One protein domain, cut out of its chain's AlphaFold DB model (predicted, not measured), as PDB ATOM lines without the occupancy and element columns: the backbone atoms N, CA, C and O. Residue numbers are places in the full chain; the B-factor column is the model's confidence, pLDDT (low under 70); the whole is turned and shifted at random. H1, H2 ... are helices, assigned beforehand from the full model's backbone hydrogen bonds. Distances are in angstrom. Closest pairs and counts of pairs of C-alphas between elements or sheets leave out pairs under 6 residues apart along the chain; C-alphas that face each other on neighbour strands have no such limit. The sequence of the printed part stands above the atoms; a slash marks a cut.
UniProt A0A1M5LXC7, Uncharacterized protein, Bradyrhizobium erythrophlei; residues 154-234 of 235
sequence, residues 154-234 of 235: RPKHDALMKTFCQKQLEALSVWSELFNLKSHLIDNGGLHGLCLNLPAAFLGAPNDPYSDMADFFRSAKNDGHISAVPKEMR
ATOM      1  N   ARG A 154      -1.348 -35.276 -35.311       86.81
ATOM      2  CA  ARG A 154      -1.571 -35.356 -33.865       86.81
ATOM      3  C   ARG A 154      -0.301 -35.109 -33.049       86.81
ATOM      4  O   ARG A 154      -0.359 -34.256 -32.180       86.81
ATOM      5  N   PRO A 155       0.874 -35.697 -33.349       89.81
ATOM      6  CA  PRO A 155       2.083 -35.396 -32.580       89.81
ATOM      7  C   PRO A 155       2.492 -33.918 -32.644       89.81
ATOM      8  O   PRO A 155       2.960 -33.364 -31.653       89.81
ATOM      9  N   LYS A 156       2.299 -33.263 -33.799       90.06
ATOM     10  CA  LYS A 156       2.597 -31.830 -33.964       90.06
ATOM     11  C   LYS A 156       1.599 -30.967 -33.202       90.06
ATOM     12  O   LYS A 156       2.009 -30.027 -32.530       90.06
ATOM     13  N   HIS A 157       0.315 -31.303 -33.302       90.81
ATOM     14  CA  HIS A 157      -0.742 -30.679 -32.519       90.81
ATOM     15  C   HIS A 157      -0.447 -30.802 -31.021       90.81
ATOM     16  O   HIS A 157      -0.383 -29.793 -30.334       90.81
ATOM     17  N   ASP A 158      -0.173 -32.011 -30.534       90.62
ATOM     18  CA  ASP A 158       0.054 -32.283 -29.117       90.62
ATOM     19  C   ASP A 158       1.307 -31.569 -28.600       90.62
ATOM     20  O   ASP A 158       1.312 -31.068 -27.476       90.62
ATOM     21  N   ALA A 159       2.362 -31.474 -29.416       91.69
ATOM     22  CA  ALA A 159       3.548 -30.689 -29.087       91.69
ATOM     23  C   ALA A 159       3.218 -29.193 -28.947       91.69
ATOM     24  O   ALA A 159       3.565 -28.585 -27.936       91.69
ATOM     25  N   LEU A 160       2.503 -28.615 -29.920       92.38
ATOM     26  CA  LEU A 160       2.089 -27.211 -29.878       92.38
ATOM     27  C   LEU A 160       1.127 -26.931 -28.721       92.38
ATOM     28  O   LEU A 160       1.287 -25.921 -28.043       92.38
ATOM     29  N   MET A 161       0.184 -27.832 -28.447       91.75
ATOM     30  CA  MET A 161      -0.752 -27.705 -27.333       91.75
ATOM     31  C   MET A 161      -0.049 -27.760 -25.985       91.75
ATOM     32  O   MET A 161      -0.363 -26.954 -25.115       91.75
ATOM     33  N   LYS A 162       0.949 -28.634 -25.812       92.44
ATOM     34  CA  LYS A 162       1.781 -28.648 -24.599       92.44
ATOM     35  C   LYS A 162       2.513 -27.321 -24.406       92.44
ATOM     36  O   LYS A 162       2.459 -26.752 -23.318       92.44
ATOM     37  N   THR A 163       3.144 -26.797 -25.459       93.19
ATOM     38  CA  THR A 163       3.818 -25.491 -25.406       93.19
ATOM     39  C   THR A 163       2.834 -24.361 -25.108       93.19
ATOM     40  O   THR A 163       3.107 -23.520 -24.256       93.19
ATOM     41  N   PHE A 164       1.675 -24.354 -25.762       91.81
ATOM     42  CA  PHE A 164       0.629 -23.363 -25.534       91.81
ATOM     43  C   PHE A 164       0.118 -23.405 -24.092       91.81
ATOM     44  O   PHE A 164       0.081 -22.369 -23.436       91.81
ATOM     45  N   CYS A 165      -0.193 -24.593 -23.563       91.50
ATOM     46  CA  CYS A 165      -0.622 -24.757 -22.176       91.50
ATOM     47  C   CYS A 165       0.442 -24.253 -21.197       91.50
ATOM     48  O   CYS A 165       0.105 -23.555 -20.246       91.50
ATOM     49  N   GLN A 166       1.723 -24.540 -21.442       90.88
ATOM     50  CA  GLN A 166       2.813 -24.017 -20.617       90.88
ATOM     51  C   GLN A 166       2.847 -22.482 -20.624       90.88
ATOM     52  O   GLN A 166       2.958 -21.869 -19.565       90.88
ATOM     53  N   LYS A 167       2.688 -21.849 -21.792       90.94
ATOM     54  CA  LYS A 167       2.624 -20.383 -21.896       90.94
ATOM     55  C   LYS A 167       1.387 -19.788 -21.239       90.94
ATOM     56  O   LYS A 167       1.488 -18.732 -20.625       90.94
ATOM     57  N   GLN A 168       0.256 -20.479 -21.293       89.06
ATOM     58  CA  GLN A 168      -0.945 -20.060 -20.578       89.06
ATOM     59  C   GLN A 168      -0.796 -20.180 -19.059       89.06
ATOM     60  O   GLN A 168      -1.285 -19.320 -18.336       89.06
ATOM     61  N   LEU A 169      -0.086 -21.196 -18.560       89.56
ATOM     62  CA  LEU A 169       0.232 -21.309 -17.133       89.56
ATOM     63  C   LEU A 169       1.150 -20.170 -16.668       89.56
ATOM     64  O   LEU A 169       0.895 -19.573 -15.626       89.56
ATOM     65  N   GLU A 170       2.183 -19.840 -17.452       89.75
ATOM     66  CA  GLU A 170       3.050 -18.681 -17.190       89.75
ATOM     67  C   GLU A 170       2.228 -17.378 -17.161       89.75
ATOM     68  O   GLU A 170       2.340 -16.593 -16.219       89.75
ATOM     69  N   ALA A 171       1.351 -17.177 -18.151       87.38
ATOM     70  CA  ALA A 171       0.473 -16.012 -18.222       87.38
ATOM     71  C   ALA A 171      -0.498 -15.939 -17.033       87.38
ATOM     72  O   ALA A 171      -0.675 -14.863 -16.465       87.38
ATOM     73  N   LEU A 172      -1.081 -17.069 -16.618       87.12
ATOM     74  CA  LEU A 172      -1.967 -17.137 -15.456       87.12
ATOM     75  C   LEU A 172      -1.240 -16.767 -14.160       87.12
ATOM     76  O   LEU A 172      -1.810 -16.063 -13.330       87.12
ATOM     77  N   SER A 173       0.008 -17.211 -13.989       86.31
ATOM     78  CA  SER A 173       0.818 -16.861 -12.815       86.31
ATOM     79  C   SER A 173       1.007 -15.348 -12.718       86.31
ATOM     80  O   SER A 173       0.686 -14.745 -11.696       86.31
ATOM     81  N   VAL A 174       1.441 -14.718 -13.814       87.50
ATOM     82  CA  VAL A 174       1.648 -13.262 -13.876       87.50
ATOM     83  C   VAL A 174       0.326 -12.506 -13.713       87.50
ATOM     84  O   VAL A 174       0.268 -11.493 -13.016       87.50
ATOM     85  N   TRP A 175      -0.757 -13.003 -14.314       85.38
ATOM     86  CA  TRP A 175      -2.090 -12.424 -14.159       85.38
ATOM     87  C   TRP A 175      -2.577 -12.481 -12.711       85.38
ATOM     88  O   TRP A 175      -3.113 -11.497 -12.210       85.38
ATOM     89  N   SER A 176      -2.339 -13.595 -12.017       84.25
ATOM     90  CA  SER A 176      -2.702 -13.766 -10.607       84.25
ATOM     91  C   SER A 176      -1.939 -12.793  -9.707       84.25
ATOM     92  O   SER A 176      -2.536 -12.168  -8.832       84.25
ATOM     93  N   GLU A 177      -0.638 -12.602  -9.947       86.31
ATOM     94  CA  GLU A 177       0.173 -11.606  -9.234       86.31
ATOM     95  C   GLU A 177      -0.332 -10.177  -9.474       86.31
ATOM     96  O   GLU A 177      -0.522  -9.418  -8.522       86.31
ATOM     97  N   LEU A 178      -0.616  -9.825 -10.733       82.50
ATOM     98  CA  LEU A 178      -1.147  -8.511 -11.094       82.50
ATOM     99  C   LEU A 178      -2.528  -8.263 -10.473       82.50
ATOM    100  O   LEU A 178      -2.799  -7.167  -9.981       82.50
ATOM    101  N   PHE A 179      -3.393  -9.278 -10.475       80.62
ATOM    102  CA  PHE A 179      -4.716  -9.219  -9.864       80.62
ATOM    103  C   PHE A 179      -4.617  -9.001  -8.351       80.62
ATOM    104  O   PHE A 179      -5.269  -8.106  -7.820       80.62
ATOM    105  N   ASN A 180      -3.748  -9.748  -7.663       82.25
ATOM    106  CA  ASN A 180      -3.519  -9.588  -6.227       82.25
ATOM    107  C   ASN A 180      -2.960  -8.201  -5.881       82.25
ATOM    108  O   ASN A 180      -3.440  -7.565  -4.942       82.25
ATOM    109  N   LEU A 181      -1.992  -7.703  -6.658       82.38
ATOM    110  CA  LEU A 181      -1.444  -6.357  -6.484       82.38
ATOM    111  C   LEU A 181      -2.526  -5.284  -6.668       82.38
ATOM    112  O   LEU A 181      -2.610  -4.349  -5.873       82.38
ATOM    113  N   LYS A 182      -3.382  -5.434  -7.685       78.19
ATOM    114  CA  LYS A 182      -4.517  -4.535  -7.921       78.19
ATOM    115  C   LYS A 182      -5.486  -4.538  -6.739       78.19
ATOM    116  O   LYS A 182      -5.839  -3.460  -6.268       78.19
ATOM    117  N   SER A 183      -5.886  -5.713  -6.254       78.38
ATOM    118  CA  SER A 183      -6.780  -5.843  -5.094       78.38
ATOM    119  C   SER A 183      -6.181  -5.173  -3.855       78.38
ATOM    120  O   SER A 183      -6.825  -4.327  -3.246       78.38
ATOM    121  N   HIS A 184      -4.900  -5.419  -3.566       81.94
ATOM    122  CA  HIS A 184      -4.205  -4.786  -2.443       81.94
ATOM    123  C   HIS A 184      -4.155  -3.249  -2.549       81.94
ATOM    124  O   HIS A 184      -4.278  -2.549  -1.545       81.94
ATOM    125  N   LEU A 185      -3.967  -2.694  -3.751       78.62
ATOM    126  CA  LEU A 185      -3.968  -1.240  -3.960       78.62
ATOM    127  C   LEU A 185      -5.365  -0.615  -3.816       78.62
ATOM    128  O   LEU A 185      -5.470   0.525  -3.361       78.62
ATOM    129  N   ILE A 186      -6.421  -1.346  -4.191       76.88
ATOM    130  CA  ILE A 186      -7.818  -0.940  -3.970       76.88
ATOM    131  C   ILE A 186      -8.117  -0.899  -2.470       76.88
ATOM    132  O   ILE A 186      -8.561   0.135  -1.970       76.88
ATOM    133  N   ASP A 187      -7.815  -1.985  -1.757       79.69
ATOM    134  CA  ASP A 187      -8.156  -2.148  -0.339       79.69
ATOM    135  C   ASP A 187      -7.453  -1.122   0.563       79.69
ATOM    136  O   ASP A 187      -8.002  -0.693   1.574       79.69
ATOM    137  N   ASN A 188      -6.260  -0.667   0.170       79.94
ATOM    138  CA  ASN A 188      -5.485   0.334   0.907       79.94
ATOM    139  C   ASN A 188      -5.733   1.785   0.446       79.94
ATOM    140  O   ASN A 188      -4.964   2.681   0.796       79.94
ATOM    141  N   GLY A 189      -6.771   2.039  -0.360       69.25
ATOM    142  CA  GLY A 189      -7.148   3.390  -0.799       69.25
ATOM    143  C   GLY A 189      -6.134   4.074  -1.728       69.25
ATOM    144  O   GLY A 189      -6.228   5.277  -1.961       69.25
ATOM    145  N   GLY A 190      -5.166   3.326  -2.267       65.56
ATOM    146  CA  GLY A 190      -4.061   3.847  -3.077       65.56
ATOM    147  C   GLY A 190      -4.360   3.954  -4.573       65.56
ATOM    148  O   GLY A 190      -3.484   4.337  -5.349       65.56
ATOM    149  N   LEU A 191      -5.565   3.590  -5.019       60.16
ATOM    150  CA  LEU A 191      -5.850   3.473  -6.444       60.16
ATOM    151  C   LEU A 191      -6.337   4.804  -7.051       60.16
ATOM    152  O   LEU A 191      -7.530   5.106  -7.060       60.16
ATOM    153  N   HIS A 192      -5.416   5.595  -7.612       55.78
ATOM    154  CA  HIS A 192      -5.718   6.712  -8.518       55.78
ATOM    155  C   HIS A 192      -5.012   6.505  -9.876       55.78
ATOM    156  O   HIS A 192      -3.791   6.587  -9.966       55.78
ATOM    157  N   GLY A 193      -5.790   6.260 -10.944       62.72
ATOM    158  CA  GLY A 193      -5.329   6.245 -12.348       62.72
ATOM    159  C   GLY A 193      -4.744   4.925 -12.903       62.72
ATOM    160  O   GLY A 193      -4.313   4.056 -12.154       62.72
ATOM    161  N   LEU A 194      -4.765   4.808 -14.249       54.31
ATOM    162  CA  LEU A 194      -4.219   3.782 -15.184       54.31
ATOM    163  C   LEU A 194      -4.500   2.284 -14.914       54.31
ATOM    164  O   LEU A 194      -4.865   1.569 -15.845       54.31
ATOM    165  N   CYS A 195      -4.424   1.803 -13.672       55.22
ATOM    166  CA  CYS A 195      -4.637   0.396 -13.292       55.22
ATOM    167  C   CYS A 195      -6.119  -0.044 -13.309       55.22
ATOM    168  O   CYS A 195      -6.428  -1.233 -13.205       55.22
ATOM    169  N   LEU A 196      -7.049   0.908 -13.451       57.22
ATOM    170  CA  LEU A 196      -8.495   0.668 -13.561       57.22
ATOM    171  C   LEU A 196      -8.946   0.268 -14.972       57.22
ATOM    172  O   LEU A 196     -10.001  -0.341 -15.113       57.22
ATOM    173  N   ASN A 197      -8.151   0.580 -16.000       59.44
ATOM    174  CA  ASN A 197      -8.553   0.418 -17.402       59.44
ATOM    175  C   ASN A 197      -8.208  -0.959 -17.988       59.44
ATOM    176  O   ASN A 197      -8.568  -1.246 -19.129       59.44
ATOM    177  N   LEU A 198      -7.505  -1.811 -17.238       59.78
ATOM    178  CA  LEU A 198      -7.311  -3.205 -17.627       59.78
ATOM    179  C   LEU A 198      -8.657  -3.933 -17.501       59.78
ATOM    180  O   LEU A 198      -9.230  -3.922 -16.404       59.78
ATOM    181  N   PRO A 199      -9.164  -4.561 -18.582       59.19
ATOM    182  CA  PRO A 199     -10.409  -5.304 -18.516       59.19
ATOM    183  C   PRO A 199     -10.289  -6.345 -17.407       59.19
ATOM    184  O   PRO A 199      -9.398  -7.193 -17.443       59.19
ATOM    185  N   ALA A 200     -11.197  -6.294 -16.431       56.03
ATOM    186  CA  ALA A 200     -11.243  -7.256 -15.328       56.03
ATOM    187  C   ALA A 200     -11.375  -8.715 -15.813       56.03
ATOM    188  O   ALA A 200     -11.129  -9.641 -15.051       56.03
ATOM    189  N   ALA A 201     -11.740  -8.903 -17.086       55.88
ATOM    190  CA  ALA A 201     -12.069 -10.172 -17.707       55.88
ATOM    191  C   ALA A 201     -11.113 -10.608 -18.836       55.88
ATOM    192  O   ALA A 201     -11.463 -11.536 -19.553       55.88
ATOM    193  N   PHE A 202      -9.930  -9.997 -19.032       59.34
ATOM    194  CA  PHE A 202      -9.048 -10.410 -20.147       59.34
ATOM    195  C   PHE A 202      -8.691 -11.911 -20.104       59.34
ATOM    196  O   PHE A 202      -8.664 -12.562 -21.144       59.34
ATOM    197  N   LEU A 203      -8.496 -12.465 -18.901       63.34
ATOM    198  CA  LEU A 203      -8.340 -13.906 -18.644       63.34
ATOM    199  C   LEU A 203      -9.366 -14.433 -17.617       63.34
ATOM    200  O   LEU A 203      -9.184 -15.502 -17.044       63.34
ATOM    201  N   GLY A 204     -10.431 -13.668 -17.353       68.44
ATOM    202  CA  GLY A 204     -11.326 -13.907 -16.216       68.44
ATOM    203  C   GLY A 204     -10.654 -13.675 -14.852       68.44
ATOM    204  O   GLY A 204      -9.505 -13.229 -14.762       68.44
ATOM    205  N   ALA A 205     -11.385 -13.957 -13.773       71.94
ATOM    206  CA  ALA A 205     -10.811 -13.942 -12.433       71.94
ATOM    207  C   ALA A 205      -9.929 -15.197 -12.248       71.94
ATOM    208  O   ALA A 205     -10.394 -16.309 -12.499       71.94
ATOM    209  N   PRO A 206      -8.661 -15.054 -11.816       72.88
ATOM    210  CA  PRO A 206      -7.714 -16.175 -11.750       72.88
ATOM    211  C   PRO A 206      -8.112 -17.262 -10.740       72.88
ATOM    212  O   PRO A 206      -7.618 -18.383 -10.812       72.88
ATOM    213  N   ASN A 207      -9.004 -16.926  -9.811       75.06
ATOM    214  CA  ASN A 207      -9.542 -17.785  -8.763       75.06
ATOM    215  C   ASN A 207     -10.974 -18.269  -9.045       75.06
ATOM    216  O   ASN A 207     -11.621 -18.775  -8.131       75.06
ATOM    217  N   ASP A 208     -11.496 -18.072 -10.259       81.75
ATOM    218  CA  ASP A 208     -12.826 -18.547 -10.630       81.75
ATOM    219  C   ASP A 208     -12.751 -19.968 -11.217       81.75
ATOM    220  O   ASP A 208     -12.301 -20.149 -12.361       81.75
ATOM    221  N   PRO A 209     -13.214 -20.996 -10.477       82.62
ATOM    222  CA  PRO A 209     -13.229 -22.362 -10.973       82.62
ATOM    223  C   PRO A 209     -14.292 -22.575 -12.062       82.62
ATOM    224  O   PRO A 209     -14.277 -23.617 -12.707       82.62
ATOM    225  N   TYR A 210     -15.210 -21.646 -12.313       84.69
ATOM    226  CA  TYR A 210     -16.237 -21.784 -13.352       84.69
ATOM    227  C   TYR A 210     -15.915 -20.994 -14.626       84.69
ATOM    228  O   TYR A 210     -16.757 -20.890 -15.513       84.69
ATOM    229  N   SER A 211     -14.702 -20.450 -14.731       83.50
ATOM    230  CA  SER A 211     -14.264 -19.698 -15.905       83.50
ATOM    231  C   SER A 211     -13.968 -20.594 -17.115       83.50
ATOM    232  O   SER A 211     -13.506 -21.729 -16.973       83.50
ATOM    233  N   ASP A 212     -14.107 -20.040 -18.325       84.62
ATOM    234  CA  ASP A 212     -13.710 -20.704 -19.581       84.62
ATOM    235  C   ASP A 212     -12.240 -21.166 -19.555       84.62
ATOM    236  O   ASP A 212     -11.868 -22.185 -20.142       84.62
ATOM    237  N   MET A 213     -11.382 -20.433 -18.838       84.94
ATOM    238  CA  MET A 213      -9.975 -20.786 -18.650       84.94
ATOM    239  C   MET A 213      -9.811 -22.027 -17.758       84.94
ATOM    240  O   MET A 213      -8.970 -22.885 -18.044       84.94
ATOM    241  N   ALA A 214     -10.635 -22.173 -16.716       86.44
ATOM    242  CA  ALA A 214     -10.669 -23.376 -15.891       86.44
ATOM    243  C   ALA A 214     -11.138 -24.598 -16.704       86.44
ATOM    244  O   ALA A 214     -10.519 -25.664 -16.622       86.44
ATOM    245  N   ASP A 215     -12.166 -24.437 -17.541       88.88
ATOM    246  CA  ASP A 215     -12.659 -25.497 -18.432       88.88
ATOM    247  C   ASP A 215     -11.638 -25.896 -19.501       88.88
ATOM    248  O   ASP A 215     -11.447 -27.089 -19.779       88.88
ATOM    249  N   PHE A 216     -10.892 -24.923 -20.027       90.00
ATOM    250  CA  PHE A 216      -9.752 -25.182 -20.897       90.00
ATOM    251  C   PHE A 216      -8.694 -26.055 -20.204       90.00
ATOM    252  O   PHE A 216      -8.303 -27.088 -20.748       90.00
ATOM    253  N   PHE A 217      -8.247 -25.706 -18.989       90.88
ATOM    254  CA  PHE A 217      -7.232 -26.501 -18.284       90.88
ATOM    255  C   PHE A 217      -7.738 -27.888 -17.868       90.88
ATOM    256  O   PHE A 217      -6.958 -28.845 -17.865       90.88
ATOM    257  N   ARG A 218      -9.029 -28.042 -17.549       91.44
ATOM    258  CA  ARG A 218      -9.637 -29.364 -17.313       91.44
ATOM    259  C   ARG A 218      -9.567 -30.232 -18.560       91.44
ATOM    260  O   ARG A 218      -9.120 -31.373 -18.471       91.44
ATOM    261  N   SER A 219      -9.945 -29.674 -19.705       91.19
ATOM    262  CA  SER A 219      -9.884 -30.363 -20.996       91.19
ATOM    263  C   SER A 219      -8.440 -30.735 -21.343       91.19
ATOM    264  O   SER A 219      -8.139 -31.903 -21.566       91.19
ATOM    265  N   ALA A 220      -7.506 -29.788 -21.217       91.12
ATOM    266  CA  ALA A 220      -6.082 -30.025 -21.445       91.12
ATOM    267  C   ALA A 220      -5.487 -31.101 -20.517       91.12
ATOM    268  O   ALA A 220      -4.591 -31.839 -20.924       91.12
ATOM    269  N   LYS A 221      -5.966 -31.215 -19.271       91.94
ATOM    270  CA  LYS A 221      -5.571 -32.300 -18.360       91.94
ATOM    271  C   LYS A 221      -6.153 -33.640 -18.807       91.94
ATOM    272  O   LYS A 221      -5.421 -34.626 -18.831       91.94
ATOM    273  N   ASN A 222      -7.441 -33.682 -19.146       91.69
ATOM    274  CA  ASN A 222      -8.116 -34.901 -19.602       91.69
ATOM    275  C   ASN A 222      -7.474 -35.458 -20.881       91.69
ATOM    276  O   ASN A 222      -7.300 -36.668 -21.004       91.69
ATOM    277  N   ASP A 223      -7.028 -34.567 -21.765       89.31
ATOM    278  CA  ASP A 223      -6.319 -34.908 -23.000       89.31
ATOM    279  C   ASP A 223      -4.821 -35.215 -22.780       89.31
ATOM    280  O   ASP A 223      -4.105 -35.592 -23.709       89.31
ATOM    281  N   GLY A 224      -4.318 -35.080 -21.545       90.69
ATOM    282  CA  GLY A 224      -2.932 -35.388 -21.176       90.69
ATOM    283  C   GLY A 224      -1.898 -34.353 -21.640       90.69
ATOM    284  O   GLY A 224      -0.701 -34.652 -21.704       90.69
ATOM    285  N   HIS A 225      -2.327 -33.133 -21.973       89.50
ATOM    286  CA  HIS A 225      -1.439 -32.028 -22.342       89.50
ATOM    287  C   HIS A 225      -0.777 -31.365 -21.125       89.50
ATOM    288  O   HIS A 225       0.334 -30.850 -21.247       89.50
ATOM    289  N   ILE A 226      -1.405 -31.424 -19.947       90.88
ATOM    290  CA  ILE A 226      -0.845 -30.958 -18.667       90.88
ATOM    291  C   ILE A 226      -1.028 -32.014 -17.571       90.88
ATOM    292  O   ILE A 226      -1.926 -32.849 -17.643       90.88
ATOM    293  N   SER A 227      -0.196 -31.970 -16.527       88.56
ATOM    294  CA  SER A 227      -0.248 -32.934 -15.416       88.56
ATOM    295  C   SER A 227      -1.364 -32.645 -14.406       88.56
ATOM    296  O   SER A 227      -1.925 -33.565 -13.807       88.56
ATOM    297  N   ALA A 228      -1.700 -31.373 -14.200       89.25
ATOM    298  CA  ALA A 228      -2.725 -30.951 -13.258       89.25
ATOM    299  C   ALA A 228      -3.312 -29.587 -13.638       89.25
ATOM    300  O   ALA A 228      -2.627 -28.748 -14.213       89.25
ATOM    301  N   VAL A 229      -4.567 -29.360 -13.242       88.56
ATOM    302  CA  VAL A 229      -5.210 -28.037 -13.296       88.56
ATOM    303  C   VAL A 229      -4.544 -27.116 -12.254       88.56
ATOM    304  O   VAL A 229      -4.206 -27.616 -11.166       88.56
ATOM    305  N   PRO A 230      -4.341 -25.814 -12.540       86.44
ATOM    306  CA  PRO A 230      -3.884 -24.817 -11.561       86.44
ATOM    307  C   PRO A 230      -4.693 -24.865 -10.266       86.44
ATOM    308  O   PRO A 230      -5.889 -25.142 -10.309       86.44
ATOM    309  N   LYS A 231      -4.055 -24.649  -9.110       85.12
ATOM    310  CA  LYS A 231      -4.708 -24.825  -7.798       85.12
ATOM    311  C   LYS A 231      -5.894 -23.880  -7.622       85.12
ATOM    312  O   LYS A 231      -6.900 -24.274  -7.050       85.12
ATOM    313  N   GLU A 232      -5.756 -22.684  -8.165       77.62
ATOM    314  CA  GLU A 232      -6.686 -21.564  -8.127       77.62
ATOM    315  C   GLU A 232      -7.979 -21.850  -8.912       77.62
ATOM    316  O   GLU A 232      -8.997 -21.217  -8.667       77.62
ATOM    317  N   MET A 233      -7.950 -22.834  -9.818       81.88
ATOM    318  CA  MET A 233      -9.052 -23.200 -10.723       81.88
ATOM    319  C   MET A 233      -9.595 -24.619 -10.471       81.88
ATOM    320  O   MET A 233     -10.381 -25.161 -11.260       81.88
ATOM    321  N   ARG A 234      -9.146 -25.272  -9.391       82.94
ATOM    322  CA  ARG A 234      -9.670 -26.579  -8.975       82.94
ATOM    323  C   ARG A 234     -11.026 -26.396  -8.295       82.94
ATOM    324  O   ARG A 234     -11.214 -25.439  -7.554       82.94
TER     325      ARG A 234
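Overview. This is residues 154 to 234 of the 235 residues of an uncharacterized protein of Bradyrhizobium erythrophlei (UniProt A0A1M5LXC7). One long helix, H1, makes the length of a rod, and the printed part folds back beside it through a long loop to a short second helix, H2. H2 sits over the half of H1 that holds its first residues, and the two slant across each other. The printed part has 81 residues, with two named helices in the order H1, H2 and no named strand; the class is all helix. The whole is loose, with a radius of gyration of the C-alphas of 15.1 A, and spans 50 by 22 by 16 A.

Along the chain. H1, residues 154 to 187, begins at C-alpha 154 (-1.571, -35.356, -33.865) and is 47.6 A long. H2, residues 212 to 222, is 15.3 A long and ends at C-alpha 222 (-8.116, -34.901, -19.602).

Arrangement. H1 and H2 are close but not clearly touching; their closest C-alphas, those of Cys 165 and Ala 220, are 7.6 A apart. They run opposite ways at a steep tilt of 39 degrees. In H1 and H2 every O i to N i+4 pair is within hydrogen-bond range.

Size, cuts and confidence. The C-alphas farthest apart, of Arg 154 and Gly 189, are 51.2 A apart. The printed part has no cut. The link from H1 to H2, 24 residues, is long. Residues 189 to 204 have pLDDT under 70.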